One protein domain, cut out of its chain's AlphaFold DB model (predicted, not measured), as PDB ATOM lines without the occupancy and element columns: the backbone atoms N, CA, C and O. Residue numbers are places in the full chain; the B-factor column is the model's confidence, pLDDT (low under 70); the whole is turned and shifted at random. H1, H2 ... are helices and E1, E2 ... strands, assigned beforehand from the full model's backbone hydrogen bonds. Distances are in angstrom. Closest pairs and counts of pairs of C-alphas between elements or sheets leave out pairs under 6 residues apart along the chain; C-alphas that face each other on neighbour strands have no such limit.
ATOM      1  N   GLY A 159     -52.734 -14.405  11.948       82.12
ATOM      2  CA  GLY A 159     -51.509 -15.207  11.944       82.12
ATOM      3  C   GLY A 159     -51.179 -15.868  10.598       82.12
ATOM      4  O   GLY A 159     -50.013 -15.911  10.220       82.12
ATOM      5  N   SER A 160     -52.177 -16.339   9.843       87.38
ATOM      6  CA  SER A 160     -51.974 -16.917   8.506       87.38
ATOM      7  C   SER A 160     -51.563 -15.860   7.476       87.38
ATOM      8  O   SER A 160     -50.657 -16.104   6.680       87.38
ATOM      9  N   ARG A 161     -52.169 -14.664   7.526       87.31
ATOM     10  CA  ARG A 161     -51.765 -13.524   6.681       87.31
ATOM     11  C   ARG A 161     -50.347 -13.064   6.992       87.31
ATOM     12  O   ARG A 161     -49.529 -12.971   6.082       87.31
ATOM     13  N   ARG A 162     -50.037 -12.901   8.281       91.44
ATOM     14  CA  ARG A 162     -48.692 -12.583   8.767       91.44
ATOM     15  C   ARG A 162     -47.654 -13.582   8.265       91.44
ATOM     16  O   ARG A 162     -46.643 -13.183   7.700       91.44
ATOM     17  N   ALA A 163     -47.904 -14.879   8.444       92.38
ATOM     18  CA  ALA A 163     -46.966 -15.921   8.032       92.38
ATOM     19  C   ALA A 163     -46.688 -15.890   6.521       92.38
ATOM     20  O   ALA A 163     -45.528 -15.938   6.122       92.38
ATOM     21  N   LYS A 164     -47.729 -15.726   5.692       91.75
ATOM     22  CA  LYS A 164     -47.576 -15.592   4.234       91.75
ATOM     23  C   LYS A 164     -46.781 -14.350   3.844       91.75
ATOM     24  O   LYS A 164     -45.944 -14.429   2.952       91.75
ATOM     25  N   ALA A 165     -47.014 -13.222   4.508       90.94
ATOM     26  CA  ALA A 165     -46.266 -12.001   4.238       90.94
ATOM     27  C   ALA A 165     -44.786 -12.135   4.614       90.94
ATOM     28  O   ALA A 165     -43.928 -11.704   3.851       90.94
ATOM     29  N   ILE A 166     -44.478 -12.795   5.737       94.31
ATOM     30  CA  ILE A 166     -43.095 -13.116   6.118       94.31
ATOM     31  C   ILE A 166     -42.447 -14.015   5.065       94.31
ATOM     32  O   ILE A 166     -41.332 -13.740   4.639       94.31
ATOM     33  N   GLU A 167     -43.135 -15.070   4.630       93.56
ATOM     34  CA  GLU A 167     -42.621 -16.000   3.621       93.56
ATOM     35  C   GLU A 167     -42.351 -15.298   2.283       93.56
ATOM     36  O   GLU A 167     -41.265 -15.432   1.719       93.56
ATOM     37  N   GLN A 168     -43.296 -14.488   1.800       91.94
ATOM     38  CA  GLN A 168     -43.114 -13.714   0.573       91.94
ATOM     39  C   GLN A 168     -41.969 -12.708   0.695       91.94
ATOM     40  O   GLN A 168     -41.128 -12.627  -0.203       91.94
ATOM     41  N   ALA A 169     -41.895 -11.992   1.819       92.44
ATOM     42  CA  ALA A 169     -40.803 -11.069   2.081       92.44
ATOM     43  C   ALA A 169     -39.458 -11.805   2.118       92.44
ATOM     44  O   ALA A 169     -38.500 -11.339   1.516       92.44
ATOM     45  N   GLN A 170     -39.386 -12.985   2.733       94.56
ATOM     46  CA  GLN A 170     -38.173 -13.797   2.822       94.56
ATOM     47  C   GLN A 170     -37.666 -14.263   1.447       94.56
ATOM     48  O   GLN A 170     -36.457 -14.282   1.220       94.56
ATOM     49  N   ILE A 171     -38.567 -14.607   0.520       90.50
ATOM     50  CA  ILE A 171     -38.215 -15.014  -0.854       90.50
ATOM     51  C   ILE A 171     -37.630 -13.834  -1.646       90.50
ATOM     52  O   ILE A 171     -36.666 -13.987  -2.405       90.50
ATOM     53  N   GLN A 172     -38.214 -12.651  -1.466       87.94
ATOM     54  CA  GLN A 172     -37.865 -11.447  -2.224       87.94
ATOM     55  C   GLN A 172     -36.760 -10.621  -1.570       87.94
ATOM     56  O   GLN A 172     -36.166  -9.761  -2.217       87.94
ATOM     57  N   PHE A 173     -36.457 -10.890  -0.304       91.25
ATOM     58  CA  PHE A 173     -35.468 -10.147   0.447       91.25
ATOM     59  C   PHE A 173     -34.072 -10.299  -0.173       91.25
ATOM     60  O   PHE A 173     -33.584 -11.398  -0.470       91.25
ATOM     61  N   ARG A 174     -33.418  -9.155  -0.346       90.56
ATOM     62  CA  ARG A 174     -32.007  -9.007  -0.694       90.56
ATOM     63  C   ARG A 174     -31.430  -8.010   0.305       90.56
ATOM     64  O   ARG A 174     -32.020  -6.952   0.509       90.56
ATOM     65  N   CYS A 175     -30.336  -8.375   0.967       92.25
ATOM     66  CA  CYS A 175     -29.686  -7.458   1.898       92.25
ATOM     67  C   CYS A 175     -28.961  -6.344   1.138       92.25
ATOM     68  O   CYS A 175     -28.693  -6.465  -0.058       92.25
ATOM     69  N   PHE A 176     -28.585  -5.286   1.853       91.25
ATOM     70  CA  PHE A 176     -27.918  -4.114   1.274       91.25
ATOM     71  C   PHE A 176     -26.436  -4.325   0.915       91.25
ATOM     72  O   PHE A 176     -25.743  -3.364   0.588       91.25
ATOM     73  N   GLU A 177     -25.927  -5.558   0.973       92.75
ATOM     74  CA  GLU A 177     -24.577  -5.851   0.492       92.75
ATOM     75  C   GLU A 177     -24.517  -5.799  -1.029       92.75
ATOM     76  O   GLU A 177     -25.386  -6.340  -1.713       92.75
ATOM     77  N   LEU A 178     -23.460  -5.176  -1.552       88.56
ATOM     78  CA  LEU A 178     -23.322  -4.882  -2.978       88.56
ATOM     79  C   LEU A 178     -23.406  -6.157  -3.830       88.56
ATOM     80  O   LEU A 178     -24.125  -6.187  -4.825       88.56
ATOM     81  N   ASP A 179     -22.760  -7.230  -3.373       89.19
ATOM     82  CA  ASP A 179     -22.769  -8.534  -4.043       89.19
ATOM     83  C   ASP A 179     -24.162  -9.184  -4.064       89.19
ATOM     84  O   ASP A 179     -24.473  -9.956  -4.961       89.19
ATOM     85  N   CYS A 180     -25.014  -8.887  -3.078       89.81
ATOM     86  CA  CYS A 180     -26.370  -9.436  -2.989       89.81
ATOM     87  C   CYS A 180     -27.406  -8.567  -3.711       89.81
ATOM     88  O   CYS A 180     -28.433  -9.086  -4.148       89.81
ATOM     89  N   LEU A 181     -27.148  -7.261  -3.807       86.00
ATOM     90  CA  LEU A 181     -28.022  -6.278  -4.440       86.00
ATOM     91  C   LEU A 181     -27.886  -6.279  -5.968       86.00
ATOM     92  O   LEU A 181     -28.875  -6.078  -6.666       86.00
ATOM     93  N   LEU A 182     -26.672  -6.499  -6.477       85.94
ATOM     94  CA  LEU A 182     -26.369  -6.504  -7.914       85.94
ATOM     95  C   LEU A 182     -26.734  -7.813  -8.616       85.94
ATOM     96  O   LEU A 182     -26.591  -7.926  -9.831       85.94
ATOM     97  N   ASP A 183     -27.158  -8.813  -7.858       79.00
ATOM     98  CA  ASP A 183     -27.373 -10.144  -8.385       79.00
ATOM     99  C   ASP A 183     -28.774 -10.219  -9.022       79.00
ATOM    100  O   ASP A 183     -29.794 -10.246  -8.324       79.00
ATOM    101  N   GLU A 184     -28.813 -10.190 -10.358       67.94
ATOM    102  CA  GLU A 184     -30.018 -10.186 -11.199       67.94
ATOM    103  C   GLU A 184     -30.740 -11.547 -11.184       67.94
ATOM    104  O   GLU A 184     -30.891 -12.220 -12.202       67.94
ATOM    105  N   THR A 198     -55.372  -1.786  -0.548       70.31
ATOM    106  CA  THR A 198     -56.240  -1.146   0.455       70.31
ATOM    107  C   THR A 198     -56.427  -1.956   1.739       70.31
ATOM    108  O   THR A 198     -57.033  -1.457   2.682       70.31
ATOM    109  N   LEU A 199     -55.925  -3.196   1.793       69.12
ATOM    110  CA  LEU A 199     -56.139  -4.114   2.919       69.12
ATOM    111  C   LEU A 199     -54.971  -4.174   3.913       69.12
ATOM    112  O   LEU A 199     -55.082  -4.863   4.925       69.12
ATOM    113  N   PHE A 200     -53.878  -3.452   3.658       70.56
ATOM    114  CA  PHE A 200     -52.714  -3.426   4.541       70.56
ATOM    115  C   PHE A 200     -52.982  -2.557   5.772       70.56
ATOM    116  O   PHE A 200     -52.758  -1.348   5.771       70.56
ATOM    117  N   VAL A 201     -53.496  -3.188   6.827       79.06
ATOM    118  CA  VAL A 201     -53.851  -2.526   8.094       79.06
ATOM    119  C   VAL A 201     -52.730  -2.670   9.128       79.06
ATOM    120  O   VAL A 201     -52.638  -1.864  10.056       79.06
ATOM    121  N   HIS A 202     -51.852  -3.666   8.972       86.75
ATOM    122  CA  HIS A 202     -50.782  -3.941   9.923       86.75
ATOM    123  C   HIS A 202     -49.398  -3.854   9.286       86.75
ATOM    124  O   HIS A 202     -49.143  -4.419   8.226       86.75
ATOM    125  N   GLN A 203     -48.502  -3.154   9.983       92.19
ATOM    126  CA  GLN A 203     -47.085  -3.049   9.665       92.19
ATOM    127  C   GLN A 203     -46.272  -3.488  10.885       92.19
ATOM    128  O   GLN A 203     -46.525  -3.029  12.000       92.19
ATOM    129  N   GLU A 204     -45.285  -4.357  10.682       94.56
ATOM    130  CA  GLU A 204     -44.340  -4.767  11.725       94.56
ATOM    131  C   GLU A 204     -42.931  -4.957  11.152       94.56
ATOM    132  O   GLU A 204     -42.754  -5.181   9.954       94.56
ATOM    133  N   MET A 205     -41.923  -4.877  12.022       96.69
ATOM    134  CA  MET A 205     -40.535  -5.174  11.674       96.69
ATOM    135  C   MET A 205     -40.257  -6.655  11.923       96.69
ATOM    136  O   MET A 205     -40.391  -7.127  13.053       96.69
ATOM    137  N   VAL A 206     -39.832  -7.381  10.890       96.50
ATOM    138  CA  VAL A 206     -39.486  -8.803  10.981       96.50
ATOM    139  C   VAL A 206     -38.018  -9.002  10.604       96.50
ATOM    140  O   VAL A 206     -37.564  -8.433   9.608       96.50
ATOM    141  N   PRO A 207     -37.250  -9.789  11.382       97.06
ATOM    142  CA  PRO A 207     -35.905 -10.175  10.990       97.06
ATOM    143  C   PRO A 207     -35.972 -11.179   9.834       97.06
ATOM    144  O   PRO A 207     -36.519 -12.271   9.988       97.06
ATOM    145  N   LEU A 208     -35.394 -10.816   8.692       96.75
ATOM    146  CA  LEU A 208     -35.253 -11.674   7.518       96.75
ATOM    147  C   LEU A 208     -33.783 -12.018   7.301       96.75
ATOM    148  O   LEU A 208     -32.890 -11.245   7.651       96.75
ATOM    149  N   VAL A 209     -33.528 -13.191   6.727       96.12
ATOM    150  CA  VAL A 209     -32.167 -13.692   6.492       96.12
ATOM    151  C   VAL A 209     -31.859 -13.640   5.004       96.12
ATOM    152  O   VAL A 209     -32.603 -14.184   4.196       96.12
ATOM    153  N   CYS A 210     -30.756 -13.021   4.602       94.56
ATOM    154  CA  CYS A 210     -30.351 -13.034   3.204       94.56
ATOM    155  C   CYS A 210     -29.995 -14.462   2.787       94.56
ATOM    156  O   CYS A 210     -29.103 -15.076   3.370       94.56
ATOM    157  N   MET A 211     -30.641 -14.976   1.738       91.75
ATOM    158  CA  MET A 211     -30.375 -16.335   1.256       91.75
ATOM    159  C   MET A 211     -28.991 -16.502   0.611       91.75
ATOM    160  O   MET A 211     -28.523 -17.629   0.489       91.75
ATOM    161  N   LYS A 212     -28.330 -15.402   0.217       91.62
ATOM    162  CA  LYS A 212     -26.998 -15.432  -0.406       91.62
ATOM    163  C   LYS A 212     -25.870 -15.388   0.618       91.62
ATOM    164  O   LYS A 212     -25.019 -16.269   0.624       91.62
ATOM    165  N   CYS A 213     -25.871 -14.390   1.503       94.12
ATOM    166  CA  CYS A 213     -24.775 -14.177   2.456       94.12
ATOM    167  C   CYS A 213     -25.110 -14.535   3.915       94.12
ATOM    168  O   CYS A 213     -24.236 -14.462   4.775       94.12
ATOM    169  N   GLY A 214     -26.361 -14.889   4.228       95.00
ATOM    170  CA  GLY A 214     -26.791 -15.266   5.580       95.00
ATOM    171  C   GLY A 214     -26.946 -14.106   6.569       95.00
ATOM    172  O   GLY A 214     -27.255 -14.341   7.736       95.00
ATOM    173  N   ARG A 215     -26.747 -12.850   6.144       95.31
ATOM    174  CA  ARG A 215     -26.943 -11.674   7.005       95.31
ATOM    175  C   ARG A 215     -28.410 -11.532   7.410       95.31
ATOM    176  O   ARG A 215     -29.294 -11.706   6.577       95.31
ATOM    177  N   VAL A 216     -28.651 -11.167   8.667       96.06
ATOM    178  CA  VAL A 216     -29.993 -10.881   9.186       96.06
ATOM    179  C   VAL A 216     -30.237  -9.375   9.178       96.06
ATOM    180  O   VAL A 216     -29.436  -8.629   9.742       96.06
ATOM    181  N   GLU A 217     -31.341  -8.929   8.585       95.88
ATOM    182  CA  GLU A 217     -31.763  -7.524   8.602       95.88
ATOM    183  C   GLU A 217     -33.231  -7.411   9.010       95.88
ATOM    184  O   GLU A 217     -34.030  -8.322   8.799       95.88
ATOM    185  N   SER A 218     -33.587  -6.295   9.644       95.94
ATOM    186  CA  SER A 218     -34.969  -6.028  10.046       95.94
ATOM    187  C   SER A 218     -35.692  -5.296   8.924       95.94
ATOM    188  O   SER A 218     -35.314  -4.176   8.583       95.94
ATOM    189  N   VAL A 219     -36.737  -5.912   8.376       94.62
ATOM    190  CA  VAL A 219     -37.517  -5.374   7.257       94.62
ATOM    191  C   VAL A 219     -38.947  -5.117   7.709       94.62
ATOM    192  O   VAL A 219     -39.533  -5.923   8.431       94.62
ATOM    193  N   ALA A 220     -39.507  -3.986   7.285       94.69
ATOM    194  CA  ALA A 220     -40.916  -3.697   7.495       94.69
ATOM    195  C   ALA A 220     -41.758  -4.522   6.516       94.69
ATOM    196  O   ALA A 220     -41.607  -4.372   5.303       94.69
ATOM    197  N   ILE A 221     -42.654  -5.360   7.031       92.81
ATOM    198  CA  ILE A 221     -43.648  -6.073   6.223       92.81
ATOM    199  C   ILE A 221     -45.044  -5.522   6.501       92.81
ATOM    200  O   ILE A 221     -45.324  -5.049   7.604       92.81
ATOM    201  N   THR A 222     -45.917  -5.607   5.501       90.44
ATOM    202  CA  THR A 222     -47.324  -5.206   5.593       90.44
ATOM    203  C   THR A 222     -48.229  -6.362   5.188       90.44
ATOM    204  O   THR A 222     -47.953  -7.017   4.181       90.44
ATOM    205  N   TYR A 223     -49.298  -6.618   5.951       86.19
ATOM    206  CA  TYR A 223     -50.254  -7.708   5.694       86.19
ATOM    207  C   TYR A 223     -51.667  -7.437   6.224       86.19
ATOM    208  O   TYR A 223     -51.864  -6.419   6.933       86.19
TER     209      TYR A 223
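Overview. This is residues 159 to 184 and 198 to 223 of the 223 residues of an uncharacterized protein of Achlya hypogyna (UniProt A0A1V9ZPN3). A helix, H1, packs on one side of a twisted hairpin of two strands, E1 and E2, and a very short helix, H2, lies at the end of the body where residues 210 to 215 make the turn of the hairpin. The outline is elongated, spanning 34 by 19 by 14 A, and the two ends at the cut, residues 184 and 198, lie toward opposite ends of the length. The printed part has 52 residues, with two named helices and two named strands in the order H1, H2, E1, E2. The sheet has the order E1, E2 and is antiparallel; the class is mixed, helices and strands. The whole is only just loose, close to compact, with a radius of gyration of the C-alphas of 11.9 A.

Arrangement. Residues 161 to 171 of H1, residues 159 to 172, make 14 pairs of C-alphas within 10 A with E1, residues 203 to 209, and 15 with E2, residues 216 to 222. The closest C-alphas of H1 and E1 are those of Gln 170 and Leu 208, 5.9 A apart. The closest of H1 and E2 are those of Ala 165 and Ile 221, 6.8 A apart. A tight link of 5 residues joins H1 to H2, residues 178 to 181, yet the two helices are apart. H2 and E2 are apart too. E1 and E2 form a hairpin over a short link of 6 residues; they are antiparallel, with 148 degrees between their directions. The C-alphas of Met 205 and Ala 220 face each other at 4.4 A. N 206 and O 219, at 2.9 A, and N 208 and O 217, at 2.8 A, are within hydrogen-bond range. In H1 every O i to N i+4 pair is within hydrogen-bond range, while H2, with 4 residues, is too short for such a pair.

Along the chain. H1 begins at C-alpha 159, at (-51.509, -15.207, 11.944), and measures 20.0 A from first to last C-alpha. H2, Leu 178 to Leu 181, measures 5.1 A. E1 begins at C-alpha 203, at (-47.085, -3.049, 9.665), and measures 18.6 A to Val 209. E2, from Val 216, also measures 18.6 A and ends at C-alpha 222, at (-47.324, -5.206, 5.593).

Size, cuts and confidence. The two C-alphas farthest apart are those of Asp 179 and Thr 198, 34.6 A. Residues 185 to 197 are cut out, and C-alphas 184 and 198 are 30.1 A apart across this cut, which falls in the link from H2 to E1. Of the links that are printed whole, none is long. The printed part ends at Tyr 223, the chain's last residue, whose C-alpha is 9.8 A from that of Gly 159. The mean pLDDT of the printed part is 89.8, and residues 184 and 199 are under 70.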